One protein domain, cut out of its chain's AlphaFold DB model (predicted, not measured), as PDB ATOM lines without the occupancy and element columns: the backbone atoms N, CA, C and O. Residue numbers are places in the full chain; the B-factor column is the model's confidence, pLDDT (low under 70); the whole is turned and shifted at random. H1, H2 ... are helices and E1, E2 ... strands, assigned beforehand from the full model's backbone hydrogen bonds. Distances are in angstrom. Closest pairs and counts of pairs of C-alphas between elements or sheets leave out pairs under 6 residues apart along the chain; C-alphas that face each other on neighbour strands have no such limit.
ATOM      1  N   ASN A  57     128.172  90.120   5.967       84.38
ATOM      2  CA  ASN A  57     128.221  88.657   5.944       84.38
ATOM      3  C   ASN A  57     127.032  88.127   5.135       84.38
ATOM      4  O   ASN A  57     125.890  88.210   5.581       84.38
ATOM      5  N   LYS A  58     127.307  87.568   3.951       82.88
ATOM      6  CA  LYS A  58     126.272  87.098   3.014       82.88
ATOM      7  C   LYS A  58     125.366  86.012   3.598       82.88
ATOM      8  O   LYS A  58     124.222  85.909   3.182       82.88
ATOM      9  N   GLN A  59     125.861  85.231   4.558       83.00
ATOM     10  CA  GLN A  59     125.094  84.166   5.217       83.00
ATOM     11  C   GLN A  59     123.981  84.711   6.122       83.00
ATOM     12  O   GLN A  59     123.046  83.989   6.441       83.00
ATOM     13  N   ASN A  60     124.072  85.986   6.512       89.25
ATOM     14  CA  ASN A  60     123.127  86.633   7.419       89.25
ATOM     15  C   ASN A  60     122.071  87.462   6.674       89.25
ATOM     16  O   ASN A  60     121.331  88.214   7.303       89.25
ATOM     17  N   LEU A  61     122.042  87.384   5.343       93.31
ATOM     18  CA  LEU A  61     121.078  88.109   4.531       93.31
ATOM     19  C   LEU A  61     119.758  87.344   4.471       93.31
ATOM     20  O   LEU A  61     119.738  86.157   4.161       93.31
ATOM     21  N   ALA A  62     118.667  88.048   4.747       94.62
ATOM     22  CA  ALA A  62     117.313  87.549   4.590       94.62
ATOM     23  C   ALA A  62     116.765  87.893   3.199       94.62
ATOM     24  O   ALA A  62     117.137  88.902   2.586       94.62
ATOM     25  N   ASP A  63     115.857  87.051   2.719       94.81
ATOM     26  CA  ASP A  63     115.096  87.317   1.506       94.81
ATOM     27  C   ASP A  63     114.068  88.428   1.737       94.81
ATOM     28  O   ASP A  63     113.546  88.607   2.840       94.81
ATOM     29  N   THR A  64     113.780  89.171   0.674       93.81
ATOM     30  CA  THR A  64     112.648  90.097   0.614       93.81
ATOM     31  C   THR A  64     111.654  89.601  -0.435       93.81
ATOM     32  O   THR A  64     111.910  88.613  -1.124       93.81
ATOM     33  N   ASN A  65     110.524  90.293  -0.585       89.88
ATOM     34  CA  ASN A  65     109.576  89.998  -1.661       89.88
ATOM     35  C   ASN A  65     110.117  90.382  -3.054       89.88
ATOM     36  O   ASN A  65     109.530  89.998  -4.059       89.88
ATOM     37  N   GLU A  66     111.222  91.130  -3.114       90.44
ATOM     38  CA  GLU A  66     111.889  91.546  -4.342       90.44
ATOM     39  C   GLU A  66     113.106  90.648  -4.600       90.44
ATOM     40  O   GLU A  66     114.064  90.644  -3.827       90.44
ATOM     41  N   GLU A  67     113.124  89.914  -5.717       88.44
ATOM     42  CA  GLU A  67     114.200  88.951  -6.022       88.44
ATOM     43  C   GLU A  67     115.601  89.588  -6.033       88.44
ATOM     44  O   GLU A  67     116.595  88.963  -5.653       88.44
ATOM     45  N   ARG A  68     115.680  90.854  -6.461       94.12
ATOM     46  CA  ARG A  68     116.933  91.615  -6.550       94.12
ATOM     47  C   ARG A  68     117.398  92.193  -5.218       94.12
ATOM     48  O   ARG A  68     118.544  92.641  -5.149       94.12
ATOM     49  N   ILE A  69     116.557  92.193  -4.187       97.06
ATOM     50  CA  ILE A  69     116.841  92.859  -2.918       97.06
ATOM     51  C   ILE A  69     116.966  91.831  -1.798       97.06
ATOM     52  O   ILE A  69     116.075  91.020  -1.543       97.06
ATOM     53  N   LYS A  70     118.090  91.894  -1.086       97.50
ATOM     54  CA  LYS A  70     118.305  91.191   0.179       97.50
ATOM     55  C   LYS A  70     118.277  92.178   1.333       97.50
ATOM     56  O   LYS A  70     118.679  93.330   1.186       97.50
ATOM     57  N   LEU A  71     117.860  91.707   2.497       96.69
ATOM     58  CA  LEU A  71     117.880  92.478   3.730       96.69
ATOM     59  C   LEU A  71     119.041  92.002   4.595       96.69
ATOM     60  O   LEU A  71     119.134  90.815   4.888       96.69
ATOM     61  N   LEU A  72     119.909  92.908   5.033       96.31
ATOM     62  CA  LEU A  72     120.776  92.672   6.182       96.31
ATOM     63  C   LEU A  72     119.997  93.097   7.433       96.31
ATOM     64  O   LEU A  72     119.834  94.304   7.646       96.31
ATOM     65  N   PRO A  73     119.490  92.151   8.245       95.12
ATOM     66  CA  PRO A  73     118.640  92.493   9.373       95.12
ATOM     67  C   PRO A  73     119.448  93.195  10.464       95.12
ATOM     68  O   PRO A  73     120.486  92.705  10.913       95.12
ATOM     69  N   GLY A  74     118.942  94.336  10.906       94.38
ATOM     70  CA  GLY A  74     119.410  95.073  12.063       94.38
ATOM     71  C   GLY A  74     118.554  94.809  13.300       94.38
ATOM     72  O   GLY A  74     117.828  93.817  13.418       94.38
ATOM     73  N   LYS A  75     118.644  95.732  14.255       94.56
ATOM     74  CA  LYS A  75     117.850  95.747  15.488       94.56
ATOM     75  C   LYS A  75     116.681  96.714  15.328       94.56
ATOM     76  O   LYS A  75     116.797  97.702  14.607       94.56
ATOM     77  N   SER A  76     115.581  96.454  16.027       94.50
ATOM     78  CA  SER A  76     114.511  97.436  16.201       94.50
ATOM     79  C   SER A  76     114.790  98.351  17.389       94.50
ATOM     80  O   SER A  76     115.486  97.973  18.334       94.50
ATOM     81  N   PHE A  77     114.207  99.546  17.355       92.81
ATOM     82  CA  PHE A  77     114.275 100.512  18.439       92.81
ATOM     83  C   PHE A  77     112.886 101.007  18.828       92.81
ATOM     84  O   PHE A  77     112.236 101.690  18.042       92.81
ATOM     85  N   GLN A  78     112.452 100.674  20.049       87.62
ATOM     86  CA  GLN A  78     111.124 100.930  20.641       87.62
ATOM     87  C   GLN A  78     109.915 100.344  19.884       87.62
ATOM     88  O   GLN A  78     108.996  99.822  20.508       87.62
ATOM     89  N   ILE A  79     109.908 100.401  18.556       86.62
ATOM     90  CA  ILE A  79     108.867  99.913  17.658       86.62
ATOM     91  C   ILE A  79     109.494  99.069  16.548       86.62
ATOM     92  O   ILE A  79     110.643  99.269  16.159       86.62
ATOM     93  N   ASN A  80     108.721  98.137  15.996       88.69
ATOM     94  CA  ASN A  80     109.245  97.195  15.007       88.69
ATOM     95  C   ASN A  80     109.626  97.837  13.672       88.69
ATOM     96  O   ASN A  80     110.474  97.276  12.993       88.69
ATOM     97  N   SER A  81     109.018  98.964  13.293       92.25
ATOM     98  CA  SER A  81     109.287  99.628  12.011       92.25
ATOM     99  C   SER A  81     110.521 100.529  12.031       92.25
ATOM    100  O   SER A  81     111.044 100.858  10.976       92.25
ATOM    101  N   LEU A  82     111.004 100.927  13.211       95.44
ATOM    102  CA  LEU A  82     112.209 101.737  13.355       95.44
ATOM    103  C   LEU A  82     113.400 100.805  13.551       95.44
ATOM    104  O   LEU A  82     113.601 100.263  14.640       95.44
ATOM    105  N   ARG A  83     114.144 100.564  12.470       97.19
ATOM    106  CA  ARG A  83     115.151  99.500  12.412       97.19
ATOM    107  C   ARG A  83     116.481  99.989  11.870       97.19
ATOM    108  O   ARG A  83     116.542 100.956  11.120       97.19
ATOM    109  N   SER A  84     117.545  99.285  12.229       96.31
ATOM    110  CA  SER A  84     118.886  99.476  11.668       96.31
ATOM    111  C   SER A  84     119.175  98.529  10.497       96.31
ATOM    112  O   SER A  84     120.317  98.122  10.285       96.31
ATOM    113  N   ASP A  85     118.127  98.141   9.769       96.75
ATOM    114  CA  ASP A  85     118.229  97.259   8.612       96.75
ATOM    115  C   ASP A  85     118.946  97.958   7.444       96.75
ATOM    116  O   ASP A  85     118.914  99.184   7.313       96.75
ATOM    117  N   VAL A  86     119.579  97.166   6.576       96.88
ATOM    118  CA  VAL A  86     120.241  97.654   5.357       96.88
ATOM    119  C   VAL A  86     119.783  96.825   4.166       96.88
ATOM    120  O   VAL A  86     119.840  95.595   4.204       96.88
ATOM    121  N   PHE A  87     119.376  97.484   3.084       97.56
ATOM    122  CA  PHE A  87     118.959  96.809   1.855       97.56
ATOM    123  C   PHE A  87     120.146  96.637   0.910       97.56
ATOM    124  O   PHE A  87     120.841  97.603   0.603       97.56
ATOM    125  N   ILE A  88     120.382  95.420   0.428       97.75
ATOM    126  CA  ILE A  88     121.541  95.041  -0.384       97.75
ATOM    127  C   ILE A  88     121.066  94.538  -1.748       97.75
ATOM    128  O   ILE A  88     120.211  93.657  -1.817       97.75
ATOM    129  N   ASP A  89     121.643  95.051  -2.835       95.88
ATOM    130  CA  ASP A  89     121.409  94.504  -4.176       95.88
ATOM    131  C   ASP A  89     122.088  93.125  -4.275       95.88
ATOM    132  O   ASP A  89     123.295  92.985  -4.044       95.88
ATOM    133  N   ALA A  90     121.311  92.091  -4.604       93.75
ATOM    134  CA  ALA A  90     121.755  90.697  -4.640       93.75
ATOM    135  C   ALA A  90     122.809  90.417  -5.728       93.75
ATOM    136  O   ALA A  90     123.580  89.462  -5.622       93.75
ATOM    137  N   LYS A  91     122.855  91.240  -6.781       92.25
ATOM    138  CA  LYS A  91     123.812  91.122  -7.882       92.25
ATOM    139  C   LYS A  91     125.126  91.807  -7.527       92.25
ATOM    140  O   LYS A  91     126.193  91.230  -7.738       92.25
ATOM    141  N   THR A  92     125.069  93.035  -7.007       93.56
ATOM    142  CA  THR A  92     126.277  93.838  -6.755       93.56
ATOM    143  C   THR A  92     126.834  93.687  -5.347       93.56
ATOM    144  O   THR A  92     127.981  94.069  -5.121       93.56
ATOM    145  N   TRP A  93     126.055  93.153  -4.403       93.00
ATOM    146  CA  TRP A  93     126.394  93.047  -2.978       93.00
ATOM    147  C   TRP A  93     126.740  94.394  -2.334       93.00
ATOM    148  O   TRP A  93     127.585  94.479  -1.443       93.00
ATOM    149  N   LYS A  94     126.096  95.459  -2.810       94.19
ATOM    150  CA  LYS A  94     126.249  96.828  -2.305       94.19
ATOM    151  C   LYS A  94     124.901  97.326  -1.786       94.19
ATOM    152  O   LYS A  94     123.878  96.814  -2.244       94.19
ATOM    153  N   PRO A  95     124.886  98.307  -0.868       96.44
ATOM    154  CA  PRO A  95     123.660  99.000  -0.502       96.44
ATOM    155  C   PRO A  95     122.888  99.470  -1.742       96.44
ATOM    156  O   PRO A  95     123.475 100.037  -2.665       96.44
ATOM    157  N   VAL A  96     121.584  99.197  -1.765       97.69
ATOM    158  CA  VAL A  96     120.664  99.618  -2.830       97.69
ATOM    159  C   VAL A  96     120.607 101.142  -2.905       97.69
ATOM    160  O   VAL A  96     120.429 101.804  -1.880       97.69
ATOM    161  N   PHE A  97     120.737 101.677  -4.121       97.19
ATOM    162  CA  PHE A  97     120.505 103.082  -4.451       97.19
ATOM    163  C   PHE A  97     120.092 103.198  -5.927       97.19
ATOM    164  O   PHE A  97     120.908 103.479  -6.804       97.19
ATOM    165  N   ASP A  98     118.829 102.875  -6.206       95.62
ATOM    166  CA  ASP A  98     118.266 102.684  -7.548       95.62
ATOM    167  C   ASP A  98     116.847 103.275  -7.613       95.62
ATOM    168  O   ASP A  98     116.062 103.137  -6.672       95.62
ATOM    169  N   HIS A  99     116.506 103.905  -8.740       95.25
ATOM    170  CA  HIS A  99     115.201 104.540  -8.970       95.25
ATOM    171  C   HIS A  99     114.026 103.561  -8.870       95.25
ATOM    172  O   HIS A  99     112.912 103.972  -8.554       95.25
ATOM    173  N   SER A 100     114.276 102.277  -9.121       95.44
ATOM    174  CA  SER A 100     113.278 101.207  -9.039       95.44
ATOM    175  C   SER A 100     112.912 100.855  -7.591       95.44
ATOM    176  O   SER A 100     111.864 100.264  -7.360       95.44
ATOM    177  N   TYR A 101     113.756 101.238  -6.626       96.44
ATOM    178  CA  TYR A 101     113.652 100.877  -5.209       96.44
ATOM    179  C   TYR A 101     113.791 102.129  -4.317       96.44
ATOM    180  O   TYR A 101     114.781 102.282  -3.589       96.44
ATOM    181  N   PRO A 102     112.856 103.099  -4.403       96.44
ATOM    182  CA  PRO A 102     112.992 104.392  -3.732       96.44
ATOM    183  C   PRO A 102     112.936 104.293  -2.203       96.44
ATOM    184  O   PRO A 102     113.585 105.088  -1.524       96.44
ATOM    185  N   MET A 103     112.207 103.319  -1.653       96.75
ATOM    186  CA  MET A 103     112.110 103.112  -0.205       96.75
ATOM    187  C   MET A 103     113.445 102.630   0.368       96.75
ATOM    188  O   MET A 103     114.001 103.247   1.274       96.75
ATOM    189  N   GLU A 104     113.999 101.580  -0.230       97.88
ATOM    190  CA  GLU A 104     115.279 100.972   0.119       97.88
ATOM    191  C   GLU A 104     116.426 101.971  -0.053       97.88
ATOM    192  O   GLU A 104     117.300 102.086   0.809       97.88
ATOM    193  N   SER A 105     116.387 102.742  -1.143       97.94
ATOM    194  CA  SER A 105     117.366 103.791  -1.435       97.94
ATOM    195  C   SER A 105     117.317 104.920  -0.407       97.94
ATOM    196  O   SER A 105     118.366 105.370   0.050       97.94
ATOM    197  N   ALA A 106     116.120 105.356  -0.002       98.31
ATOM    198  CA  ALA A 106     115.960 106.365   1.039       98.31
ATOM    199  C   ALA A 106     116.466 105.863   2.398       98.31
ATOM    200  O   ALA A 106     117.174 106.598   3.086       98.31
ATOM    201  N   VAL A 107     116.172 104.611   2.771       98.12
ATOM    202  CA  VAL A 107     116.712 104.007   4.000       98.12
ATOM    203  C   VAL A 107     118.237 103.992   3.959       98.12
ATOM    204  O   VAL A 107     118.871 104.521   4.866       98.12
ATOM    205  N   ASN A 108     118.846 103.458   2.901       97.75
ATOM    206  CA  ASN A 108     120.303 103.364   2.809       97.75
ATOM    207  C   ASN A 108     121.002 104.734   2.746       97.75
ATOM    208  O   ASN A 108     122.089 104.877   3.312       97.75
ATOM    209  N   LEU A 109     120.382 105.741   2.118       97.25
ATOM    210  CA  LEU A 109     120.851 107.130   2.163       97.25
ATOM    211  C   LEU A 109     120.840 107.664   3.596       97.25
ATOM    212  O   LEU A 109     121.853 108.165   4.078       97.25
ATOM    213  N   LEU A 110     119.715 107.519   4.300       97.19
ATOM    214  CA  LEU A 110     119.556 108.010   5.670       97.19
ATOM    215  C   LEU A 110     120.343 107.211   6.703       97.19
ATOM    216  O   LEU A 110     120.548 107.708   7.800       97.19
ATOM    217  N   MET A 111     120.817 106.018   6.357       95.38
ATOM    218  CA  MET A 111     121.776 105.240   7.143       95.38
ATOM    219  C   MET A 111     123.237 105.589   6.806       95.38
ATOM    220  O   MET A 111     124.149 105.001   7.389       95.38
ATOM    221  N   ASN A 112     123.461 106.545   5.891       94.00
ATOM    222  CA  ASN A 112     124.767 106.986   5.399       94.00
ATOM    223  C   ASN A 112     125.605 105.836   4.806       94.00
ATOM    224  O   ASN A 112     126.790 105.677   5.107       94.00
ATOM    225  N   LEU A 113     124.950 104.993   3.999       94.25
ATOM    226  CA  LEU A 113     125.541 103.814   3.354       94.25
ATOM    227  C   LEU A 113     125.524 103.885   1.823       94.25
ATOM    228  O   LEU A 113     126.218 103.101   1.171       94.25
ATOM    229  N   ALA A 114     124.727 104.782   1.242       93.88
ATOM    230  CA  ALA A 114     124.625 104.958  -0.199       93.88
ATOM    231  C   ALA A 114     124.245 106.391  -0.572       93.88
ATOM    232  O   ALA A 114     123.634 107.103   0.221       93.88
ATOM    233  N   GLY A 115     124.568 106.779  -1.806       92.94
ATOM    234  CA  GLY A 115     124.292 108.120  -2.310       92.94
ATOM    235  C   GLY A 115     125.041 109.215  -1.550       92.94
ATOM    236  O   GLY A 115     125.888 108.960  -0.694       92.94
ATOM    237  N   ASN A 116     124.736 110.459  -1.892       92.50
ATOM    238  CA  ASN A 116     125.179 111.631  -1.157       92.50
ATOM    239  C   ASN A 116     124.110 112.722  -1.260       92.50
ATOM    240  O   ASN A 116     123.436 112.874  -2.274       92.50
ATOM    241  N   CYS A 117     123.933 113.479  -0.187       95.19
ATOM    242  CA  CYS A 117     123.029 114.619  -0.188       95.19
ATOM    243  C   CYS A 117     123.494 115.660   0.825       95.19
ATOM    244  O   CYS A 117     124.227 115.355   1.772       95.19
ATOM    245  N   ASN A 118     123.033 116.884   0.618       96.69
ATOM    246  CA  ASN A 118     123.027 117.916   1.635       96.69
ATOM    247  C   ASN A 118     121.706 117.855   2.397       96.69
ATOM    248  O   ASN A 118     120.647 117.580   1.831       96.69
ATOM    249  N   VAL A 119     121.765 118.165   3.685       97.50
ATOM    250  CA  VAL A 119     120.602 118.308   4.549       97.50
ATOM    251  C   VAL A 119     120.523 119.740   5.054       97.50
ATOM    252  O   VAL A 119     121.443 120.242   5.699       97.50
ATOM    253  N   THR A 120     119.401 120.401   4.777       98.25
ATOM    254  CA  THR A 120     118.999 121.605   5.504       98.25
ATOM    255  C   THR A 120     118.337 121.166   6.803       98.25
ATOM    256  O   THR A 120     117.234 120.614   6.806       98.25
ATOM    257  N   LEU A 121     119.042 121.387   7.904       98.06
ATOM    258  CA  LEU A 121     118.682 120.934   9.234       98.06
ATOM    259  C   LEU A 121     118.130 122.096  10.056       98.06
ATOM    260  O   LEU A 121     118.850 123.062  10.304       98.06
ATOM    261  N   THR A 122     116.894 121.973  10.529       98.56
ATOM    262  CA  THR A 122     116.299 122.890  11.508       98.56
ATOM    263  C   THR A 122     116.306 122.219  12.874       98.56
ATOM    264  O   THR A 122     115.536 121.294  13.124       98.56
ATOM    265  N   GLN A 123     117.169 122.664  13.782       98.19
ATOM    266  CA  GLN A 123     117.192 122.160  15.151       98.19
ATOM    267  C   GLN A 123     116.198 122.927  16.025       98.19
ATOM    268  O   GLN A 123     116.271 124.154  16.131       98.19
ATOM    269  N   HIS A 124     115.317 122.189  16.698       96.44
ATOM    270  CA  HIS A 124     114.456 122.703  17.763       96.44
ATOM    271  C   HIS A 124     115.202 122.593  19.086       96.44
ATOM    272  O   HIS A 124     115.496 121.494  19.557       96.44
ATOM    273  N   GLN A 125     115.511 123.739  19.678       92.75
ATOM    274  CA  GLN A 125     116.177 123.837  20.967       92.75
ATOM    275  C   GLN A 125     115.164 124.151  22.071       92.75
ATOM    276  O   GLN A 125     114.046 124.623  21.822       92.75
ATOM    277  N   TYR A 126     115.568 123.906  23.315       88.25
ATOM    278  CA  TYR A 126     114.805 124.315  24.489       88.25
ATOM    279  C   TYR A 126     114.354 125.788  24.415       88.25
ATOM    280  O   TYR A 126     115.090 126.662  23.960       88.25
ATOM    281  N   GLY A 127     113.131 126.070  24.874       88.88
ATOM    282  CA  GLY A 127     112.569 127.425  24.846       88.88
ATOM    283  C   GLY A 127     112.039 127.874  23.480       88.88
ATOM    284  O   GLY A 127     111.946 129.074  23.241       88.88
ATOM    285  N   ASN A 128     111.678 126.935  22.592       88.38
ATOM    286  CA  ASN A 128     111.146 127.195  21.243       88.38
ATOM    287  C   ASN A 128     112.117 127.928  20.302       88.38
ATOM    288  O   ASN A 128     111.697 128.513  19.301       88.38
ATOM    289  N   VAL A 129     113.415 127.885  20.600       93.94
ATOM    290  CA  VAL A 129     114.444 128.432  19.718       93.94
ATOM    291  C   VAL A 129     114.642 127.482  18.541       93.94
ATOM    292  O   VAL A 129     114.749 126.270  18.718       93.94
ATOM    293  N   LYS A 130     114.698 128.033  17.327       96.62
ATOM    294  CA  LYS A 130     114.988 127.277  16.106       96.62
ATOM    295  C   LYS A 130     116.236 127.827  15.451       96.62
ATOM    296  O   LYS A 130     116.335 129.035  15.236       96.62
ATOM    297  N   LYS A 131     117.162 126.943  15.103       97.31
ATOM    298  CA  LYS A 131     118.361 127.301  14.343       97.31
ATOM    299  C   LYS A 131     118.480 126.408  13.122       97.31
ATOM    300  O   LYS A 131     118.153 125.228  13.195       97.31
ATOM    301  N   THR A 132     118.906 126.987  12.005       97.81
ATOM    302  CA  THR A 132     118.982 126.289  10.718       97.81
ATOM    303  C   THR A 132     120.395 126.351  10.171       97.81
ATOM    304  O   THR A 132     121.006 127.417  10.166       97.81
ATOM    305  N   LEU A 133     120.884 125.222   9.673       96.62
ATOM    306  CA  LEU A 133     122.137 125.120   8.933       96.62
ATOM    307  C   LEU A 133     121.959 124.157   7.758       96.62
ATOM    308  O   LEU A 133     121.019 123.367   7.733       96.62
ATOM    309  N   THR A 134     122.846 124.233   6.772       96.25
ATOM    310  CA  THR A 134     122.907 123.253   5.681       96.25
ATOM    311  C   THR A 134     124.300 122.654   5.644       96.25
ATOM    312  O   THR A 134     125.282 123.391   5.724       96.25
ATOM    313  N   MET A 135     124.378 121.331   5.560       95.12
ATOM    314  CA  MET A 135     125.639 120.589   5.513       95.12
ATOM    315  C   MET A 135     125.449 119.247   4.796       95.12
ATOM    316  O   MET A 135     124.310 118.790   4.671       95.12
ATOM    317  N   PRO A 136     126.524 118.583   4.349       94.75
ATOM    318  CA  PRO A 136     126.429 117.219   3.846       94.75
ATOM    319  C   PRO A 136     125.912 116.248   4.919       94.75
ATOM    320  O   PRO A 136     126.273 116.342   6.094       94.75
ATOM    321  N   LEU A 137     125.088 115.273   4.523       94.69
ATOM    322  CA  LEU A 137     124.524 114.289   5.457       94.69
ATOM    323  C   LEU A 137     125.617 113.473   6.164       94.69
ATOM    324  O   LEU A 137     125.515 113.225   7.365       94.69
ATOM    325  N   HIS A 138     126.690 113.110   5.458       91.75
ATOM    326  CA  HIS A 138     127.813 112.381   6.052       91.75
ATOM    327  C   HIS A 138     128.457 113.157   7.214       91.75
ATOM    328  O   HIS A 138     128.899 112.555   8.190       91.75
ATOM    329  N   SER A 139     128.451 114.494   7.163       92.38
ATOM    330  CA  SER A 139     129.018 115.342   8.212       92.38
ATOM    331  C   SER A 139     128.149 115.315   9.470       92.38
ATOM    332  O   SER A 139     128.673 115.325  10.581       92.38
ATOM    333  N   VAL A 140     126.822 115.208   9.324       93.94
ATOM    334  CA  VAL A 140     125.917 114.973  10.466       93.94
ATOM    335  C   VAL A 140     126.278 113.657  11.150       93.94
ATOM    336  O   VAL A 140     126.369 113.599  12.375       93.94
ATOM    337  N   PHE A 141     126.531 112.613  10.357       92.50
ATOM    338  CA  PHE A 141     126.941 111.315  10.880       92.50
ATOM    339  C   PHE A 141     128.292 111.380  11.590       92.50
ATOM    340  O   PHE A 141     128.401 110.871  12.704       92.50
ATOM    341  N   PHE A 142     129.288 112.038  11.000       90.44
ATOM    342  CA  PHE A 142     130.591 112.244  11.627       90.44
ATOM    343  C   PHE A 142     130.466 112.877  13.021       90.44
ATOM    344  O   PHE A 142     131.033 112.379  13.991       90.44
ATOM    345  N   VAL A 143     129.665 113.941  13.126       90.19
ATOM    346  CA  VAL A 143     129.500 114.706  14.367       90.19
ATOM    347  C   VAL A 143     128.711 113.933  15.425       90.19
ATOM    348  O   VAL A 143     129.058 113.981  16.604       90.19
ATOM    349  N   LEU A 144     127.631 113.253  15.031       90.50
ATOM    350  CA  LEU A 144     126.635 112.753  15.984       90.50
ATOM    351  C   LEU A 144     126.662 111.245  16.207       90.50
ATOM    352  O   LEU A 144     126.126 110.792  17.213       90.50
ATOM    353  N   THR A 145     127.256 110.447  15.317       81.19
ATOM    354  CA  THR A 145     127.160 108.978  15.429       81.19
ATOM    355  C   THR A 145     128.289 108.313  16.196       81.19
ATOM    356  O   THR A 145     128.286 107.086  16.332       81.19
ATOM    357  N   ASN A 146     129.226 109.083  16.752       77.44
ATOM    358  CA  ASN A 146     130.226 108.507  17.639       77.44
ATOM    359  C   ASN A 146     129.531 107.849  18.845       77.44
ATOM    360  O   ASN A 146     128.834 108.509  19.613       77.44
ATOM    361  N   GLU A 147     129.698 106.533  18.981       79.25
ATOM    362  CA  GLU A 147     129.026 105.694  19.984       79.25
ATOM    363  C   GLU A 147     127.483 105.673  19.928       79.25
ATOM    364  O   GLU A 147     126.844 105.313  20.920       79.25
ATOM    365  N   MET A 148     126.869 106.012  18.787       90.12
ATOM    366  CA  MET A 148     125.416 105.909  18.611       90.12
ATOM    367  C   MET A 148     125.004 104.811  17.631       90.12
ATOM    368  O   MET A 148     125.603 104.617  16.571       90.12
ATOM    369  N   ASP A 149     123.912 104.132  17.966       93.25
ATOM    370  CA  ASP A 149     123.185 103.269  17.044       93.25
ATOM    371  C   ASP A 149     122.227 104.105  16.190       93.25
ATOM    372  O   ASP A 149     121.571 105.014  16.697       93.25
ATOM    373  N   THR A 150     122.109 103.783  14.904       95.50
ATOM    374  CA  THR A 150     121.231 104.496  13.965       95.50
ATOM    375  C   THR A 150     120.075 103.605  13.537       95.50
ATOM    376  O   THR A 150     120.295 102.440  13.215       95.50
ATOM    377  N   TYR A 151     118.866 104.157  13.498       97.00
ATOM    378  CA  TYR A 151     117.644 103.473  13.088       97.00
ATOM    379  C   TYR A 151     116.839 104.369  12.154       97.00
ATOM    380  O   TYR A 151     116.747 105.572  12.390       97.00
ATOM    381  N   CYS A 152     116.222 103.792  11.131       97.94
ATOM    382  CA  CYS A 152     115.424 104.515  10.151       97.94
ATOM    383  C   CYS A 152     114.051 103.855   9.987       97.94
ATOM    384  O   CYS A 152     113.911 102.637  10.115       97.94
ATOM    385  N   ASN A 153     113.036 104.671   9.726       97.31
ATOM    386  CA  ASN A 153     111.722 104.224   9.292       97.31
ATOM    387  C   ASN A 153     111.192 105.174   8.219       97.31
ATOM    388  O   ASN A 153     110.950 106.346   8.505       97.31
ATOM    389  N   VAL A 154     110.956 104.681   7.006       97.62
ATOM    390  CA  VAL A 154     110.238 105.448   5.982       97.62
ATOM    391  C   VAL A 154     108.743 105.367   6.283       97.62
ATOM    392  O   VAL A 154     108.132 104.306   6.202       97.62
ATOM    393  N   THR A 155     108.146 106.494   6.661       96.25
ATOM    394  CA  THR A 155     106.758 106.559   7.146       96.25
ATOM    395  C   THR A 155     105.747 106.847   6.044       96.25
ATOM    396  O   THR A 155     104.568 106.525   6.194       96.25
ATOM    397  N   GLN A 156     106.184 107.467   4.949       96.25
ATOM    398  CA  GLN A 156     105.340 107.800   3.806       96.25
ATOM    399  C   GLN A 156     106.194 107.902   2.542       96.25
ATOM    400  O   GLN A 156     107.272 108.494   2.568       96.25
ATOM    401  N   ILE A 157     105.665 107.390   1.433       95.94
ATOM    402  CA  ILE A 157     106.167 107.645   0.083       95.94
ATOM    403  C   ILE A 157     104.976 108.062  -0.766       95.94
ATOM    404  O   ILE A 157     103.980 107.342  -0.846       95.94
ATOM    405  N   ASP A 158     105.082 109.224  -1.388       94.62
ATOM    406  CA  ASP A 158     104.194 109.656  -2.454       94.62
ATOM    407  C   ASP A 158     105.018 110.111  -3.667       94.62
ATOM    408  O   ASP A 158     106.235 109.930  -3.716       94.62
ATOM    409  N   LYS A 159     104.342 110.635  -4.692       94.12
ATOM    410  CA  LYS A 159     104.974 110.995  -5.966       94.12
ATOM    411  C   LYS A 159     106.057 112.067  -5.807       94.12
ATOM    412  O   LYS A 159     107.051 112.025  -6.531       94.12
ATOM    413  N   ASP A 160     105.870 113.004  -4.884       96.19
ATOM    414  CA  ASP A 160     106.691 114.213  -4.790       96.19
ATOM    415  C   ASP A 160     107.591 114.201  -3.549       96.19
ATOM    416  O   ASP A 160     108.610 114.897  -3.505       96.19
ATOM    417  N   LEU A 161     107.241 113.405  -2.535       97.69
ATOM    418  CA  LEU A 161     107.868 113.443  -1.228       97.69
ATOM    419  C   LEU A 161     107.984 112.056  -0.581       97.69
ATOM    420  O   LEU A 161     107.043 111.266  -0.520       97.69
ATOM    421  N   ILE A 162     109.146 111.810   0.014       98.50
ATOM    422  CA  ILE A 162     109.389 110.713   0.949       98.50
ATOM    423  C   ILE A 162     109.557 111.317   2.343       98.50
ATOM    424  O   ILE A 162     110.295 112.290   2.526       98.50
ATOM    425  N   LYS A 163     108.882 110.735   3.337       98.50
ATOM    426  CA  LYS A 163     109.048 111.089   4.750       98.50
ATOM    427  C   LYS A 163     109.638 109.926   5.515       98.50
ATOM    428  O   LYS A 163     109.228 108.781   5.324       98.50
ATOM    429  N   ALA A 164     110.557 110.236   6.414       98.62
ATOM    430  CA  ALA A 164     111.200 109.239   7.246       98.62
ATOM    431  C   ALA A 164     111.511 109.788   8.636       98.62
ATOM    432  O   ALA A 164     111.741 110.985   8.804       98.62
ATOM    433  N   ASP A 165     111.557 108.886   9.604       98.25
ATOM    434  CA  ASP A 165     112.117 109.138  10.922       98.25
ATOM    435  C   ASP A 165     113.515 108.513  10.964       98.25
ATOM    436  O   ASP A 165     113.677 107.330  10.659       98.25
ATOM    437  N   LEU A 166     114.518 109.296  11.351       98.12
ATOM    438  CA  LEU A 166     115.874 108.820  11.611       98.12
ATOM    439  C   LEU A 166     116.188 109.060  13.088       98.12
ATOM    440  O   LEU A 166     116.009 110.161  13.605       98.12
ATOM    441  N   VAL A 167     116.648 108.023  13.776       97.19
ATOM    442  CA  VAL A 167     116.992 108.070  15.196       97.19
ATOM    443  C   VAL A 167     118.439 107.664  15.379       97.19
ATOM    444  O   VAL A 167     118.850 106.597  14.933       97.19
ATOM    445  N   MET A 168     119.196 108.503  16.081       96.31
ATOM    446  CA  MET A 168     120.520 108.167  16.597       96.31
ATOM    447  C   MET A 168     120.411 108.011  18.112       96.31
ATOM    448  O   MET A 168     119.942 108.924  18.786       96.31
ATOM    449  N   HIS A 169     120.781 106.852  18.644       94.62
ATOM    450  CA  HIS A 169     120.619 106.502  20.051       94.62
ATOM    451  C   HIS A 169     121.968 106.204  20.693       94.62
ATOM    452  O   HIS A 169     122.680 105.307  20.247       94.62
ATOM    453  N   ASN A 170     122.277 106.899  21.785       92.56
ATOM    454  CA  ASN A 170     123.401 106.565  22.648       92.56
ATOM    455  C   ASN A 170     122.925 105.624  23.773       92.56
ATOM    456  O   ASN A 170     122.275 106.097  24.712       92.56
ATOM    457  N   PRO A 171     123.272 104.323  23.745       88.62
ATOM    458  CA  PRO A 171     122.809 103.367  24.749       88.62
ATOM    459  C   PRO A 171     123.432 103.580  26.135       88.62
ATOM    460  O   PRO A 171     122.829 103.191  27.130       88.62
ATOM    461  N   LYS A 172     124.618 104.202  26.229       87.38
ATOM    462  CA  LYS A 172     125.277 104.471  27.520       87.38
ATOM    463  C   LYS A 172     124.570 105.589  28.283       87.38
ATOM    464  O   LYS A 172     124.436 105.518  29.500       87.38
ATOM    465  N   GLN A 173     124.147 106.625  27.563       85.19
ATOM    466  CA  GLN A 173     123.489 107.802  28.135       85.19
ATOM    467  C   GLN A 173     121.959 107.708  28.095       85.19
ATOM    468  O   GLN A 173     121.290 108.494  28.760       85.19
ATOM    469  N   ASN A 174     121.409 106.743  27.349       88.19
ATOM    470  CA  ASN A 174     119.973 106.554  27.139       88.19
ATOM    471  C   ASN A 174     119.294 107.816  26.565       88.19
ATOM    472  O   ASN A 174     118.216 108.237  26.995       88.19
ATOM    473  N   ILE A 175     119.971 108.448  25.602       90.75
ATOM    474  CA  ILE A 175     119.564 109.688  24.931       90.75
ATOM    475  C   ILE A 175     119.443 109.422  23.433       90.75
ATOM    476  O   ILE A 175     120.243 108.673  22.869       90.75
ATOM    477  N   ILE A 176     118.474 110.072  22.782       93.75
ATOM    478  CA  ILE A 176     118.354 110.061  21.324       93.75
ATOM    479  C   ILE A 176     118.484 111.443  20.686       93.75
ATOM    480  O   ILE A 176     118.230 112.487  21.296       93.75
ATOM    481  N   HIS A 177     118.817 111.427  19.405       95.88
ATOM    482  CA  HIS A 177     118.562 112.496  18.455       95.88
ATOM    483  C   HIS A 177     117.530 111.989  17.455       95.88
ATOM    484  O   HIS A 177     117.747 110.963  16.809       95.88
ATOM    485  N   LEU A 178     116.399 112.686  17.366       96.75
ATOM    486  CA  LEU A 178     115.336 112.378  16.418       96.75
ATOM    487  C   LEU A 178     115.376 113.379  15.269       96.75
ATOM    488  O   LEU A 178     115.337 114.588  15.492       96.75
ATOM    489  N   PHE A 179     115.379 112.853  14.054       98.44
ATOM    490  CA  PHE A 179     115.258 113.607  12.821       98.44
ATOM    491  C   PHE A 179     113.940 113.238  12.148       98.44
ATOM    492  O   PHE A 179     113.700 112.067  11.857       98.44
ATOM    493  N   VAL A 180     113.113 114.241  11.864       98.38
ATOM    494  CA  VAL A 180     111.945 114.088  10.989       98.38
ATOM    495  C   VAL A 180     112.344 114.591   9.614       98.38
ATOM    496  O   VAL A 180     112.545 115.789   9.415       98.38
ATOM    497  N   VAL A 181     112.512 113.664   8.677       98.75
ATOM    498  CA  VAL A 181     113.141 113.905   7.381       98.75
ATOM    499  C   VAL A 181     112.091 114.013   6.283       98.75
ATOM    500  O   VAL A 181     111.104 113.279   6.251       98.75
ATOM    501  N   SER A 182     112.321 114.945   5.365       98.56
ATOM    502  CA  SER A 182     111.543 115.168   4.152       98.56
ATOM    503  C   SER A 182     112.484 115.201   2.951       98.56
ATOM    504  O   SER A 182     113.329 116.093   2.836       98.56
ATOM    505  N   ILE A 183     112.331 114.227   2.058       98.62
ATOM    506  CA  ILE A 183     113.147 114.055   0.856       98.62
ATOM    507  C   ILE A 183     112.239 114.294  -0.350       98.62
ATOM    508  O   ILE A 183     111.366 113.464  -0.612       98.62
ATOM    509  N   PRO A 184     112.401 115.400  -1.096       98.19
ATOM    510  CA  PRO A 184     111.744 115.524  -2.389       98.19
ATOM    511  C   PRO A 184     112.186 114.361  -3.283       98.19
ATOM    512  O   PRO A 184     113.383 114.100  -3.406       98.19
ATOM    513  N   THR A 185     111.250 113.657  -3.915       96.69
ATOM    514  CA  THR A 185     111.577 112.484  -4.752       96.69
ATOM    515  C   THR A 185     112.541 112.845  -5.881       96.69
ATOM    516  O   THR A 185     113.438 112.070  -6.203       96.69
ATOM    517  N   SER A 186     112.434 114.068  -6.410       96.94
ATOM    518  CA  SER A 186     113.348 114.625  -7.410       96.94
ATOM    519  C   SER A 186     114.780 114.840  -6.914       96.94
ATOM    520  O   SER A 186     115.669 115.037  -7.734       96.94
ATOM    521  N   GLU A 187     115.014 114.876  -5.603       97.94
ATOM    522  CA  GLU A 187     116.329 115.122  -4.997       97.94
ATOM    523  C   GLU A 187     117.022 113.834  -4.547       97.94
ATOM    524  O   GLU A 187     118.248 113.823  -4.471       97.94
ATOM    525  N   LEU A 188     116.277 112.746  -4.302       97.62
ATOM    526  CA  LEU A 188     116.807 111.505  -3.719       97.62
ATOM    527  C   LEU A 188     118.024 110.957  -4.478       97.62
ATOM    528  O   LEU A 188     118.997 110.562  -3.851       97.62
ATOM    529  N   PHE A 189     117.975 110.945  -5.811       97.06
ATOM    530  CA  PHE A 189     119.022 110.358  -6.654       97.06
ATOM    531  C   PHE A 189     119.947 111.394  -7.309       97.06
ATOM    532  O   PHE A 189     120.790 111.035  -8.134       97.06
ATOM    533  N   LYS A 190     119.803 112.683  -6.974       96.44
ATOM    534  CA  LYS A 190     120.715 113.720  -7.466       96.44
ATOM    535  C   LYS A 190     122.023 113.652  -6.688       96.44
ATOM    536  O   LYS A 190     122.018 113.630  -5.463       96.44
ATOM    537  N   ASN A 191     123.145 113.691  -7.402       91.44
ATOM    538  CA  ASN A 191     124.458 113.845  -6.781       91.44
ATOM    539  C   ASN A 191     124.508 115.188  -6.036       91.44
ATOM    540  O   ASN A 191     124.411 116.241  -6.669       91.44
ATOM    541  N   GLY A 192     124.608 115.150  -4.706       90.25
ATOM    542  CA  GLY A 192     124.508 116.352  -3.874       90.25
ATOM    543  C   GLY A 192     123.098 116.953  -3.814       90.25
ATOM    544  O   GLY A 192     122.964 118.166  -3.643       90.25
ATOM    545  N   GLY A 193     122.054 116.129  -3.969       95.88
ATOM    546  CA  GLY A 193     120.658 116.544  -3.799       95.88
ATOM    547  C   GLY A 193     120.391 117.155  -2.421       95.88
ATOM    548  O   GLY A 193     121.171 116.968  -1.486       95.88
ATOM    549  N   ASN A 194     119.295 117.899  -2.282       97.50
ATOM    550  CA  ASN A 194     118.978 118.621  -1.046       97.50
ATOM    551  C   ASN A 194     117.735 118.057  -0.351       97.50
ATOM    552  O   ASN A 194     116.630 118.085  -0.894       97.50
ATOM    553  N   ILE A 195     117.910 117.609   0.891       98.31
ATOM    554  CA  ILE A 195     116.829 117.126   1.758       98.31
ATOM    555  C   ILE A 195     116.622 118.073   2.942       98.31
ATOM    556  O   ILE A 195     117.473 118.909   3.250       98.31
ATOM    557  N   LYS A 196     115.487 117.946   3.632       98.69
ATOM    558  CA  LYS A 196     115.186 118.724   4.842       98.69
ATOM    559  C   LYS A 196     115.020 117.805   6.038       98.69
ATOM    560  O   LYS A 196     114.444 116.727   5.902       98.69
ATOM    561  N   ALA A 197     115.470 118.248   7.205       98.69
ATOM    562  CA  ALA A 197     115.243 117.530   8.451       98.69
ATOM    563  C   ALA A 197     114.961 118.486   9.614       98.69
ATOM    564  O   ALA A 197     115.633 119.502   9.780       98.69
ATOM    565  N   GLU A 198     113.993 118.121  10.448       98.56
ATOM    566  CA  GLU A 198     113.774 118.741  11.755       98.56
ATOM    567  C   GLU A 198     114.505 117.905  12.813       98.56
ATOM    568  O   GLU A 198     114.209 116.719  12.956       98.56
ATOM    569  N   LEU A 199     115.449 118.503  13.544       98.25
ATOM    570  CA  LEU A 199     116.222 117.839  14.596       98.25
ATOM    571  C   LEU A 199     115.690 118.190  15.982       98.25
ATOM    572  O   LEU A 199     115.696 119.349  16.401       98.25
ATOM    573  N   TYR A 200     115.351 117.149  16.729       96.19
ATOM    574  CA  TYR A 200     115.112 117.179  18.162       96.19
ATOM    575  C   TYR A 200     116.256 116.431  18.851       96.19
ATOM    576  O   TYR A 200     116.268 115.200  18.938       96.19
ATOM    577  N   ALA A 201     117.262 117.184  19.288       94.50
ATOM    578  CA  ALA A 201     118.447 116.623  19.917       94.50
ATOM    579  C   ALA A 201     118.200 116.299  21.396       94.50
ATOM    580  O   ALA A 201     117.274 116.819  22.021       94.50
ATOM    581  N   ASN A 202     119.087 115.482  21.958       92.12
ATOM    582  CA  ASN A 202     119.202 115.237  23.389       92.12
ATOM    583  C   ASN A 202     117.896 114.863  24.111       92.12
ATOM    584  O   ASN A 202     117.608 115.391  25.185       92.12
ATOM    585  N   ILE A 203     117.076 113.995  23.520       90.31
ATOM    586  CA  ILE A 203     115.828 113.544  24.143       90.31
ATOM    587  C   ILE A 203     116.149 112.362  25.067       90.31
ATOM    588  O   ILE A 203     116.581 111.319  24.562       90.31
ATOM    589  N   PRO A 204     115.935 112.465  26.391       86.62
ATOM    590  CA  PRO A 204     116.045 111.315  27.275       86.62
ATOM    591  C   PRO A 204     114.985 110.277  26.908       86.62
ATOM    592  O   PRO A 204     113.804 110.595  26.777       86.62
ATOM    593  N   GLN A 205     115.382 109.016  26.765       78.12
ATOM    594  CA  GLN A 205     114.463 107.927  26.411       78.12
ATOM    595  C   GLN A 205     113.301 107.777  27.398       78.12
ATOM    596  O   GLN A 205     112.174 107.521  26.983       78.12
ATOM    597  N   ASN A 206     113.557 107.998  28.690       71.88
ATOM    598  CA  ASN A 206     112.534 107.914  29.735       71.88
ATOM    599  C   ASN A 206     111.411 108.957  29.565       71.88
ATOM    600  O   ASN A 206     110.320 108.765  30.100       71.88
TER     601      ASN A 206
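AT A GLANCE: This is residues 57 to 206 of the 217 residues of an uncharacterized protein of Prevotella sp. CAG:520 (UniProt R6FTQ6). A twisted sheet of six strands has helices H1 and H2 over one face, and a small two-stranded sheet, E1 and E3, lies beyond H1, so that H1 sits between E3 and the large sheet. Strand E2 comes beside the edge strand E6, and the short helix H3 sits at one end of the large sheet's strands. The printed part has 150 residues, with named elements in the order E1 E2 E3 H1 E4 E5 H2 E6 E7 E8 H3 E9, in the class mixed, helices and strands. The large sheet has the order E5 E4 E9 E8 E7 E6 and is mixed, with E4 and E9 parallel; E1 and E3 are antiparallel. The whole is compact, with a radius of gyration of the C-alphas of 15.3 A and spans of 49 by 35 by 25 A.

IN THESE COORDINATES: E1 is residues 69 to 72, from C-alpha 69 at (116.841, 92.859, -2.918); E2 is 79 to 83 and E3 is 86 to 89. H1 is residues 102 to 110, 12.0 A long. E4, 117 to 125, measures 24.1 A and E5, 129 to 136, 22.8 A. H2 is residues 137 to 144. E6, 149 to 157, measures 24.4 A, E7, 161 to 170, 29.3 A, and E8, 175 to 184, 29.0 A. H3 is residues 185 to 188. E9, 193 to 204, measures 31.8 A and ends with C-alpha 204 at (116.045, 111.315, 27.275).

HOW THE PARTS SIT: E1 and E3 have N 70 and O 88 within hydrogen-bond range at 2.9 A. E2 runs on into E3 at 52 degrees and pairs with no named strand; its closest C-alpha pair with E6 is Arg 83 and Tyr 151, 4.7 A. H1 is on the large sheet, Val 107 and Cys 152 of E6 being closest at 6.3 A between C-alphas; those of Phe 87 of E3 and Glu 104 are 5.8 A apart. H2 is on the same face, at a height over the sheet of 6.9 A, over none of the strands. E4 and E5 form a hairpin, with N 121 and O 133 at 2.8 A. E6, E7 and E8 form a meander, each strand the antiparallel neighbour of the one before, with N 151 and O 167 at 2.8 A and N 166 and O 179 at 2.9 A. E8 and E9 have N 180 and O 198 at 2.9 A, and the parallel E4 and E9 have N 120 and O 195 at 2.9 A. H3 stands at the sheet's level. Every O i to N i+4 pair is within hydrogen-bond range in H1 and H2; H3 is too short for one.

THE WHOLE: The C-alphas farthest apart, Lys 91 and Gly 127, are 50.2 A apart. The printed part has no cut, and the link from E3 to H1, 12 residues, is long. The mean pLDDT of the printed part is 94.1, and no printed residue is under 70.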